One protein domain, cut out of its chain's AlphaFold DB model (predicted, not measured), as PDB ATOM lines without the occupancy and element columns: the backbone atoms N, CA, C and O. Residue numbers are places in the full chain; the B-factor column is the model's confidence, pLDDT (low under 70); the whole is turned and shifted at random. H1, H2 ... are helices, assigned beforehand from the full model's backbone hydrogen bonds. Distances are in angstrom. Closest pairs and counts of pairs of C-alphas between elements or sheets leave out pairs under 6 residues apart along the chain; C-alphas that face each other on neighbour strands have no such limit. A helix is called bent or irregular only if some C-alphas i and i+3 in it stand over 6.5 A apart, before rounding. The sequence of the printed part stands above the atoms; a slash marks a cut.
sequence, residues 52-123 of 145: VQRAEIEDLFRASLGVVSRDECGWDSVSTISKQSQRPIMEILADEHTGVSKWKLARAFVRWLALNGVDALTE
ATOM      1  N   VAL A  52     -12.672 -39.793  34.111       93.31
ATOM      2  CA  VAL A  52     -12.570 -39.133  35.420       93.31
ATOM      3  C   VAL A  52     -12.498 -40.215  36.494       93.31
ATOM      4  O   VAL A  52     -13.396 -41.049  36.614       93.31
ATOM      5  N   GLN A  53     -11.423 -40.224  37.277       92.12
ATOM      6  CA  GLN A  53     -11.290 -41.128  38.412       92.12
ATOM      7  C   GLN A  53     -12.180 -40.649  39.547       92.12
ATOM      8  O   GLN A  53     -12.198 -39.464  39.858       92.12
ATOM      9  N   ARG A  54     -12.884 -41.584  40.189       92.25
ATOM     10  CA  ARG A  54     -13.803 -41.291  41.297       92.25
ATOM     11  C   ARG A  54     -14.858 -40.228  40.961       92.25
ATOM     12  O   ARG A  54     -15.140 -39.362  41.781       92.25
ATOM     13  N   ALA A  55     -15.408 -40.304  39.749       93.62
ATOM     14  CA  ALA A  55     -16.341 -39.316  39.223       93.62
ATOM     15  C   ALA A  55     -17.533 -39.050  40.164       93.62
ATOM     16  O   ALA A  55     -18.190 -39.980  40.643       93.62
ATOM     17  N   GLU A  56     -17.833 -37.774  40.361       94.75
ATOM     18  CA  GLU A  56     -18.999 -37.250  41.073       94.75
ATOM     19  C   GLU A  56     -20.015 -36.699  40.066       94.75
ATOM     20  O   GLU A  56     -19.683 -36.491  38.899       94.75
ATOM     21  N   ILE A  57     -21.275 -36.489  40.461       94.12
ATOM     22  CA  ILE A  57     -22.353 -36.082  39.537       94.12
ATOM     23  C   ILE A  57     -22.030 -34.820  38.726       94.12
ATOM     24  O   ILE A  57     -22.417 -34.709  37.563       94.12
ATOM     25  N   GLU A  58     -21.280 -33.885  39.304       95.94
ATOM     26  CA  GLU A  58     -20.816 -32.675  38.629       95.94
ATOM     27  C   GLU A  58     -19.923 -32.999  37.417       95.94
ATOM     28  O   GLU A  58     -19.881 -32.242  36.446       95.94
ATOM     29  N   ASP A  59     -19.262 -34.157  37.411       96.81
ATOM     30  CA  ASP A  59     -18.384 -34.579  36.325       96.81
ATOM     31  C   ASP A  59     -19.122 -34.949  35.027       96.81
ATOM     32  O   ASP A  59     -18.494 -35.075  33.974       96.81
ATOM     33  N   LEU A  60     -20.454 -35.051  35.054       96.25
ATOM     34  CA  LEU A  60     -21.278 -35.127  33.841       96.25
ATOM     35  C   LEU A  60     -21.216 -33.844  33.005       96.25
ATOM     36  O   LEU A  60     -21.451 -33.905  31.802       96.25
ATOM     37  N   PHE A  61     -20.923 -32.702  33.638       96.94
ATOM     38  CA  PHE A  61     -21.045 -31.359  33.061       96.94
ATOM     39  C   PHE A  61     -19.756 -30.541  33.216       96.94
ATOM     40  O   PHE A  61     -19.803 -29.329  33.411       96.94
ATOM     41  N   ARG A  62     -18.583 -31.189  33.192       95.81
ATOM     42  CA  ARG A  62     -17.298 -30.557  33.562       95.81
ATOM     43  C   ARG A  62     -16.965 -29.292  32.784       95.81
ATOM     44  O   ARG A  62     -16.439 -28.349  33.372       95.81
ATOM     45  N   ALA A  63     -17.191 -29.286  31.473       95.62
ATOM     46  CA  ALA A  63     -16.807 -28.161  30.631       95.62
ATOM     47  C   ALA A  63     -17.721 -26.965  30.913       95.62
ATOM     48  O   ALA A  63     -17.240 -25.865  31.194       95.62
ATOM     49  N   SER A  64     -19.028 -27.214  30.932       97.50
ATOM     50  CA  SER A  64     -20.052 -26.219  31.239       97.50
ATOM     51  C   SER A  64     -19.910 -25.693  32.671       97.50
ATOM     52  O   SER A  64     -19.896 -24.483  32.892       97.50
ATOM     53  N   LEU A  65     -19.705 -26.573  33.655       98.00
ATOM     54  CA  LEU A  65     -19.492 -26.189  35.051       98.00
ATOM     55  C   LEU A  65     -18.193 -25.423  35.274       98.00
ATOM     56  O   LEU A  65     -18.184 -24.551  36.134       98.00
ATOM     57  N   GLY A  66     -17.128 -25.689  34.513       97.75
ATOM     58  CA  GLY A  66     -15.906 -24.885  34.582       97.75
ATOM     59  C   GLY A  66     -16.140 -23.433  34.148       97.75
ATOM     60  O   GLY A  66     -15.626 -22.503  34.767       97.75
ATOM     61  N   VAL A  67     -16.959 -23.220  33.115       97.88
ATOM     62  CA  VAL A  67     -17.357 -21.872  32.674       97.88
ATOM     63  C   VAL A  67     -18.275 -21.216  33.707       97.88
ATOM     64  O   VAL A  67     -18.029 -20.085  34.121       97.88
ATOM     65  N   VAL A  68     -19.286 -21.938  34.193       98.31
ATOM     66  CA  VAL A  68     -20.229 -21.436  35.207       98.31
ATOM     67  C   VAL A  68     -19.531 -21.121  36.533       98.31
ATOM     68  O   VAL A  68     -19.852 -20.119  37.177       98.31
ATOM     69  N   SER A  69     -18.564 -21.935  36.961       98.25
ATOM     70  CA  SER A  69     -17.813 -21.687  38.194       98.25
ATOM     71  C   SER A  69     -17.019 -20.388  38.090       98.25
ATOM     72  O   SER A  69     -17.051 -19.581  39.022       98.25
ATOM     73  N   ARG A  70     -16.380 -20.141  36.941       98.44
ATOM     74  CA  ARG A  70     -15.665 -18.893  36.661       98.44
ATOM     75  C   ARG A  70     -16.622 -17.702  36.657       98.44
ATOM     76  O   ARG A  70     -16.440 -16.778  37.446       98.44
ATOM     77  N   ASP A  71     -17.648 -17.750  35.812       97.94
ATOM     78  CA  ASP A  71     -18.463 -16.578  35.472       97.94
ATOM     79  C   ASP A  71     -19.492 -16.223  36.553       97.94
ATOM     80  O   ASP A  71     -19.758 -15.048  36.799       97.94
ATOM     81  N   GLU A  72     -20.062 -17.221  37.233       97.19
ATOM     82  CA  GLU A  72     -21.145 -17.008  38.202       97.19
ATOM     83  C   GLU A  72     -20.722 -17.223  39.657       97.19
ATOM     84  O   GLU A  72     -21.383 -16.721  40.573       97.19
ATOM     85  N   CYS A  73     -19.641 -17.974  39.901       96.88
ATOM     86  CA  CYS A  73     -19.177 -18.269  41.258       96.88
ATOM     87  C   CYS A  73     -17.876 -17.559  41.646       96.88
ATOM     88  O   CYS A  73     -17.620 -17.471  42.851       96.88
ATOM     89  N   GLY A  74     -17.125 -17.021  40.675       97.44
ATOM     90  CA  GLY A  74     -15.812 -16.405  40.878       97.44
ATOM     91  C   GLY A  74     -14.678 -17.417  41.074       97.44
ATOM     92  O   GLY A  74     -13.631 -17.056  41.600       97.44
ATOM     93  N   TRP A  75     -14.895 -18.679  40.698       98.38
ATOM     94  CA  TRP A  75     -13.942 -19.781  40.835       98.38
ATOM     95  C   TRP A  75     -13.405 -20.165  39.456       98.38
ATOM     96  O   TRP A  75     -13.948 -21.050  38.786       98.38
ATOM     97  N   ASP A  76     -12.377 -19.448  39.001       98.31
ATOM     98  CA  ASP A  76     -11.742 -19.738  37.717       98.31
ATOM     99  C   ASP A  76     -10.734 -20.883  37.842       98.31
ATOM    100  O   ASP A  76      -9.637 -20.708  38.371       98.31
ATOM    101  N   SER A  77     -11.120 -22.049  37.329       98.12
ATOM    102  CA  SER A  77     -10.268 -23.239  37.205       98.12
ATOM    103  C   SER A  77     -10.333 -23.841  35.799       98.12
ATOM    104  O   SER A  77      -9.961 -24.999  35.609       98.12
ATOM    105  N   VAL A  78     -10.804 -23.095  34.789       97.81
ATOM    106  CA  VAL A  78     -11.091 -23.641  33.442       97.81
ATOM    107  C   VAL A  78      -9.857 -24.323  32.841       97.81
ATOM    108  O   VAL A  78      -9.931 -25.453  32.349       97.81
ATOM    109  N   SER A  79      -8.690 -23.675  32.938       97.69
ATOM    110  CA  SER A  79      -7.421 -24.255  32.476       97.69
ATOM    111  C   SER A  79      -7.069 -25.533  33.247       97.69
ATOM    112  O   SER A  79      -6.694 -26.527  32.623       97.69
ATOM    113  N   THR A  80      -7.192 -25.545  34.576       98.06
ATOM    114  CA  THR A  80      -6.864 -26.728  35.387       98.06
ATOM    115  C   THR A  80      -7.799 -27.894  35.087       98.06
ATOM    116  O   THR A  80      -7.318 -29.000  34.850       98.06
ATOM    117  N   ILE A  81      -9.108 -27.645  34.991       96.88
ATOM    118  CA  ILE A  81     -10.127 -28.652  34.658       96.88
ATOM    119  C   ILE A  81      -9.823 -29.311  33.307       96.88
ATOM    120  O   ILE A  81      -9.930 -30.533  33.191       96.88
ATOM    121  N   SER A  82      -9.389 -28.526  32.312       94.38
ATOM    122  CA  SER A  82      -9.023 -29.047  30.985       94.38
ATOM    123  C   SER A  82      -7.749 -29.904  30.995       94.38
ATOM    124  O   SER A  82      -7.677 -30.908  30.290       94.38
ATOM    125  N   LYS A  83      -6.749 -29.542  31.811       96.88
ATOM    126  CA  LYS A  83      -5.451 -30.238  31.893       96.88
ATOM    127  C   LYS A  83      -5.488 -31.472  32.790       96.88
ATOM    128  O   LYS A  83      -4.740 -32.415  32.558       96.88
ATOM    129  N   GLN A  84      -6.334 -31.463  33.816       96.00
ATOM    130  CA  GLN A  84      -6.466 -32.534  34.803       96.00
ATOM    131  C   GLN A  84      -7.782 -33.293  34.591       96.00
ATOM    132  O   GLN A  84      -8.621 -33.387  35.484       96.00
ATOM    133  N   SER A  85      -7.969 -33.846  33.389       92.94
ATOM    134  CA  SER A  85      -9.229 -34.490  32.991       92.94
ATOM    135  C   SER A  85      -9.611 -35.692  33.863       92.94
ATOM    136  O   SER A  85     -10.790 -35.981  33.999       92.94
ATOM    137  N   GLN A  86      -8.630 -36.357  34.480       95.75
ATOM    138  CA  GLN A  86      -8.830 -37.534  35.337       95.75
ATOM    139  C   GLN A  86      -9.248 -37.200  36.773       95.75
ATOM    140  O   GLN A  86      -9.564 -38.112  37.528       95.75
ATOM    141  N   ARG A  87      -9.233 -35.927  37.173       96.06
ATOM    142  CA  ARG A  87      -9.454 -35.502  38.560       96.06
ATOM    143  C   ARG A  87     -10.847 -34.889  38.728       96.06
ATOM    144  O   ARG A  87     -11.147 -34.001  37.931       96.06
ATOM    145  N   PRO A  88     -11.684 -35.277  39.710       96.81
ATOM    146  CA  PRO A  88     -13.035 -34.727  39.891       96.81
ATOM    147  C   PRO A  88     -13.069 -33.194  39.931       96.81
ATOM    148  O   PRO A  88     -12.190 -32.560  40.520       96.81
ATOM    149  N   ILE A  89     -14.073 -32.580  39.297       97.38
ATOM    150  CA  ILE A  89     -14.150 -31.115  39.176       97.38
ATOM    151  C   ILE A  89     -14.258 -30.441  40.543       97.38
ATOM    152  O   ILE A  89     -13.620 -29.418  40.778       97.38
ATOM    153  N   MET A  90     -15.013 -31.037  41.467       96.56
ATOM    154  CA  MET A  90     -15.176 -30.497  42.815       96.56
ATOM    155  C   MET A  90     -13.878 -30.531  43.618       96.56
ATOM    156  O   MET A  90     -13.639 -29.614  44.400       96.56
ATOM    157  N   GLU A  91     -13.026 -31.532  43.389       97.06
ATOM    158  CA  GLU A  91     -11.702 -31.608  44.006       97.06
ATOM    159  C   GLU A  91     -10.791 -30.484  43.493       97.06
ATOM    160  O   GLU A  91     -10.162 -29.791  44.285       97.06
ATOM    161  N   ILE A  92     -10.783 -30.238  42.175       98.00
ATOM    162  CA  ILE A  92     -10.028 -29.124  41.575       98.00
ATOM    163  C   ILE A  92     -10.492 -27.785  42.152       98.00
ATOM    164  O   ILE A  92      -9.668 -26.982  42.586       98.00
ATOM    165  N   LEU A  93     -11.806 -27.547  42.170       98.12
ATOM    166  CA  LEU A  93     -12.359 -26.287  42.656       98.12
ATOM    167  C   LEU A  93     -12.028 -26.070  44.135       98.12
ATOM    168  O   LEU A  93     -11.602 -24.977  44.497       98.12
ATOM    169  N   ALA A  94     -12.209 -27.089  44.979       97.56
ATOM    170  CA  ALA A  94     -11.964 -26.993  46.418       97.56
ATOM    171  C   ALA A  94     -10.488 -26.751  46.772       97.56
ATOM    172  O   ALA A  94     -10.211 -26.094  47.774       97.56
ATOM    173  N   ASP A  95      -9.561 -27.255  45.957       98.06
ATOM    174  CA  ASP A  95      -8.128 -27.042  46.155       98.06
ATOM    175  C   ASP A  95      -7.662 -25.647  45.720       98.06
ATOM    176  O   ASP A  95      -6.778 -25.066  46.349       98.06
ATOM    177  N   GLU A  96      -8.227 -25.109  44.638       98.31
ATOM    178  CA  GLU A  96      -7.801 -23.819  44.082       98.31
ATOM    179  C   GLU A  96      -8.529 -22.622  44.704       98.31
ATOM    180  O   GLU A  96      -7.999 -21.508  44.698       98.31
ATOM    181  N   HIS A  97      -9.723 -22.830  45.267       98.12
ATOM    182  CA  HIS A  97     -10.587 -21.750  45.741       98.12
ATOM    183  C   HIS A  97     -11.096 -21.984  47.159       98.12
ATOM    184  O   HIS A  97     -11.424 -23.092  47.576       98.12
ATOM    185  N   THR A  98     -11.258 -20.894  47.908       96.50
ATOM    186  CA  THR A  98     -11.847 -20.944  49.251       96.50
ATOM    187  C   THR A  98     -13.367 -20.785  49.205       96.50
ATOM    188  O   THR A  98     -13.925 -20.109  48.337       96.50
ATOM    189  N   GLY A  99     -14.066 -21.415  50.155       94.50
ATOM    190  CA  GLY A  99     -15.524 -21.291  50.277       94.50
ATOM    191  C   GLY A  99     -16.316 -21.971  49.155       94.50
ATOM    192  O   GLY A  99     -17.463 -21.595  48.899       94.50
ATOM    193  N   VAL A 100     -15.717 -22.954  48.478       97.25
ATOM    194  CA  VAL A 100     -16.382 -23.743  47.436       97.25
ATOM    195  C   VAL A 100     -17.577 -24.497  48.008       97.25
ATOM    196  O   VAL A 100     -17.533 -25.070  49.094       97.25
ATOM    197  N   SER A 101     -18.678 -24.481  47.261       95.50
ATOM    198  CA  SER A 101     -19.943 -25.088  47.660       95.50
ATOM    199  C   SER A 101     -20.610 -25.739  46.458       95.50
ATOM    200  O   SER A 101     -20.983 -25.044  45.508       95.50
ATOM    201  N   LYS A 102     -20.838 -27.056  46.550       94.69
ATOM    202  CA  LYS A 102     -21.619 -27.824  45.565       94.69
ATOM    203  C   LYS A 102     -22.985 -27.191  45.315       94.69
ATOM    204  O   LYS A 102     -23.401 -27.030  44.177       94.69
ATOM    205  N   TRP A 103     -23.660 -26.751  46.379       95.31
ATOM    206  CA  TRP A 103     -24.970 -26.110  46.269       95.31
ATOM    207  C   TRP A 103     -24.918 -24.799  45.474       95.31
ATOM    208  O   TRP A 103     -25.772 -24.567  44.618       95.31
ATOM    209  N   LYS A 104     -23.911 -23.949  45.725       97.44
ATOM    210  CA  LYS A 104     -23.744 -22.689  44.985       97.44
ATOM    211  C   LYS A 104     -23.474 -22.963  43.502       97.44
ATOM    212  O   LYS A 104     -24.111 -22.328  42.664       97.44
ATOM    213  N   LEU A 105     -22.604 -23.930  43.199       98.00
ATOM    214  CA  LEU A 105     -22.296 -24.338  41.827       98.00
ATOM    215  C   LEU A 105     -23.533 -24.900  41.112       98.00
ATOM    216  O   LEU A 105     -23.874 -24.440  40.028       98.00
ATOM    217  N   ALA A 106     -24.252 -25.828  41.748       96.56
ATOM    218  CA  ALA A 106     -25.462 -26.426  41.191       96.56
ATOM    219  C   ALA A 106     -26.543 -25.371  40.912       96.56
ATOM    220  O   ALA A 106     -27.158 -25.370  39.849       96.56
ATOM    221  N   ARG A 107     -26.752 -24.424  41.835       97.56
ATOM    222  CA  ARG A 107     -27.724 -23.340  41.644       97.56
ATOM    223  C   ARG A 107     -27.341 -22.414  40.487       97.56
ATOM    224  O   ARG A 107     -28.227 -22.005  39.738       97.56
ATOM    225  N   ALA A 108     -26.057 -22.079  40.353       98.06
ATOM    226  CA  ALA A 108     -25.557 -21.307  39.220       98.06
ATOM    227  C   ALA A 108     -25.765 -22.071  37.905       98.06
ATOM    228  O   ALA A 108     -26.328 -21.528  36.964       98.06
ATOM    229  N   PHE A 109     -25.445 -23.366  37.878       98.06
ATOM    230  CA  PHE A 109     -25.615 -24.203  36.694       98.06
ATOM    231  C   PHE A 109     -27.070 -24.341  36.246       98.06
ATOM    232  O   PHE A 109     -27.352 -24.187  35.064       98.06
ATOM    233  N   VAL A 110     -28.017 -24.565  37.165       96.81
ATOM    234  CA  VAL A 110     -29.445 -24.634  36.805       96.81
ATOM    235  C   VAL A 110     -29.926 -23.313  36.201       96.81
ATOM    236  O   VAL A 110     -30.661 -23.318  35.216       96.81
ATOM    237  N   ARG A 111     -29.495 -22.175  36.761       97.50
ATOM    238  CA  ARG A 111     -29.808 -20.854  36.201       97.50
ATOM    239  C   ARG A 111     -29.185 -20.678  34.817       97.50
ATOM    240  O   ARG A 111     -29.880 -20.243  33.905       97.50
ATOM    241  N   TRP A 112     -27.911 -21.022  34.668       98.00
ATOM    242  CA  TRP A 112     -27.199 -20.962  33.398       98.00
ATOM    243  C   TRP A 112     -27.895 -21.810  32.330       98.00
ATOM    244  O   TRP A 112     -28.178 -21.317  31.242       98.00
ATOM    245  N   LEU A 113     -28.257 -23.051  32.656       95.88
ATOM    246  CA  LEU A 113     -28.920 -23.972  31.736       95.88
ATOM    247  C   LEU A 113     -30.309 -23.469  31.323       95.88
ATOM    248  O   LEU A 113     -30.683 -23.581  30.161       95.88
ATOM    249  N   ALA A 114     -31.061 -22.861  32.245       96.00
ATOM    250  CA  ALA A 114     -32.357 -22.260  31.935       96.00
ATOM    251  C   ALA A 114     -32.252 -21.069  30.963       96.00
ATOM    252  O   ALA A 114     -33.192 -20.809  30.216       96.00
ATOM    253  N   LEU A 115     -31.127 -20.346  30.976       96.88
ATOM    254  CA  LEU A 115     -30.886 -19.192  30.105       96.88
ATOM    255  C   LEU A 115     -30.289 -19.581  28.748       96.88
ATOM    256  O   LEU A 115     -30.616 -18.955  27.745       96.88
ATOM    257  N   ASN A 116     -29.413 -20.586  28.720       96.19
ATOM    258  CA  ASN A 116     -28.666 -20.974  27.521       96.19
ATOM    259  C   ASN A 116     -29.293 -22.165  26.780       96.19
ATOM    260  O   ASN A 116     -29.001 -22.380  25.608       96.19
ATOM    261  N   GLY A 117     -30.184 -22.911  27.438       93.25
ATOM    262  CA  GLY A 117     -30.798 -24.117  26.893       93.25
ATOM    263  C   GLY A 117     -29.880 -25.338  26.962       93.25
ATOM    264  O   GLY A 117     -28.682 -25.241  27.222       93.25
ATOM    265  N   VAL A 118     -30.462 -26.518  26.732       90.94
ATOM    266  CA  VAL A 118     -29.715 -27.786  26.762       90.94
ATOM    267  C   VAL A 118     -28.696 -27.887  25.636       90.94
ATOM    268  O   VAL A 118     -27.650 -28.474  25.858       90.94
ATOM    269  N   ASP A 119     -28.956 -27.261  24.486       92.75
ATOM    270  CA  ASP A 119     -28.070 -27.285  23.312       92.75
ATOM    271  C   ASP A 119     -26.745 -26.533  23.536       92.75
ATOM    272  O   ASP A 119     -25.830 -26.619  22.719       92.75
ATOM    273  N   ALA A 120     -26.630 -25.786  24.641       94.75
ATOM    274  CA  ALA A 120     -25.382 -25.155  25.055       94.75
ATOM    275  C   ALA A 120     -24.403 -26.137  25.721       94.75
ATOM    276  O   ALA A 120     -23.233 -25.796  25.908       94.75
ATOM    277  N   LEU A 121     -24.860 -27.337  26.097       96.00
ATOM    278  CA  LEU A 121     -23.991 -28.387  26.614       96.00
ATOM    279  C   LEU A 121     -23.100 -28.930  25.494       96.00
ATOM    280  O   LEU A 121     -23.478 -29.002  24.326       96.00
ATOM    281  N   THR A 122     -21.897 -29.369  25.848       95.38
ATOM    282  CA  THR A 122     -21.035 -30.040  24.872       95.38
ATOM    283  C   THR A 122     -21.615 -31.403  24.489       95.38
ATOM    284  O   THR A 122     -22.331 -32.040  25.264       95.38
ATOM    285  N   GLU A 123     -21.246 -31.927  23.317       94.94
ATOM    286  CA  GLU A 123     -21.707 -33.259  22.903       94.94
ATOM    287  C   GLU A 123     -21.343 -34.365  23.910       94.94
ATOM    288  O   GLU A 123     -22.078 -35.340  24.067       94.94
TER     289      GLU A 123
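What this domain is: This is residues 52 to 123 of the 145 residues of an uncharacterized protein of Gordonia otitidis NBRC 100426 (UniProt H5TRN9). A kinked helix, H1, makes the core of a small helical body; the short helices H2 and H3 pack on one side of it, and the long helix H4 crosses it on the other. Residues 114 to 119, at the end of H4 and just after it, stick out from this body. The printed part has 72 residues with four named helices, in the order H1, H2, H3, H4, and no named strand; the class is all helix. It is compact, with a radius of gyration of the C-alphas of 11.3 A and spans of 29 by 27 by 20 A.

Where its parts are: H1, residues 57 to 73, begins at C-alpha 57 (-22.353, -36.082, 39.537) and is 18.2 A long. It is irregular, with C-alphas 60 and 63 8.9 A apart, and has a kink of 85 degrees near residue 64. H2 is residues 78 to 83 and H3 residues 89 to 96. H4, residues 102 to 116, is 20.5 A long and ends at C-alpha 116 (-28.666, -20.974, 27.521).

How they stand to each other: H1 is the hub and touches the three other helices; the packing is mostly crossed. H1 and H2 form a helical hairpin, opposite ways at 36 degrees, only just a steep tilt; their closest C-alphas, of Gly 66 and Val 78, are 5.1 A apart. H3 touches H1 at a steep tilt of 42 degrees, the same way, with the C-alphas of Asp 59 and Ile 89 closest at 6.2 A. H4 touches H1 about perpendicular, at 82 degrees, with the C-alphas of Val 68 and Phe 109 closest at 6.2 A. H2 and H3 only just touch, with 3 pairs of C-alphas within 8 A, the closest those of Ile 81 and Ile 89 at 6.5 A. H2 and H4 are apart. Every O i to N i+4 pair is within hydrogen-bond range in H2, H3 and H4, and 9 of 13 are in H1.

The domain as a whole: The two C-alphas farthest apart, of Thr 98 and Asp 119, are 31.2 A apart. The printed part has no cut, and its three links between helices are tight. The mean pLDDT of the printed part is 96.4, and no printed residue is under 70.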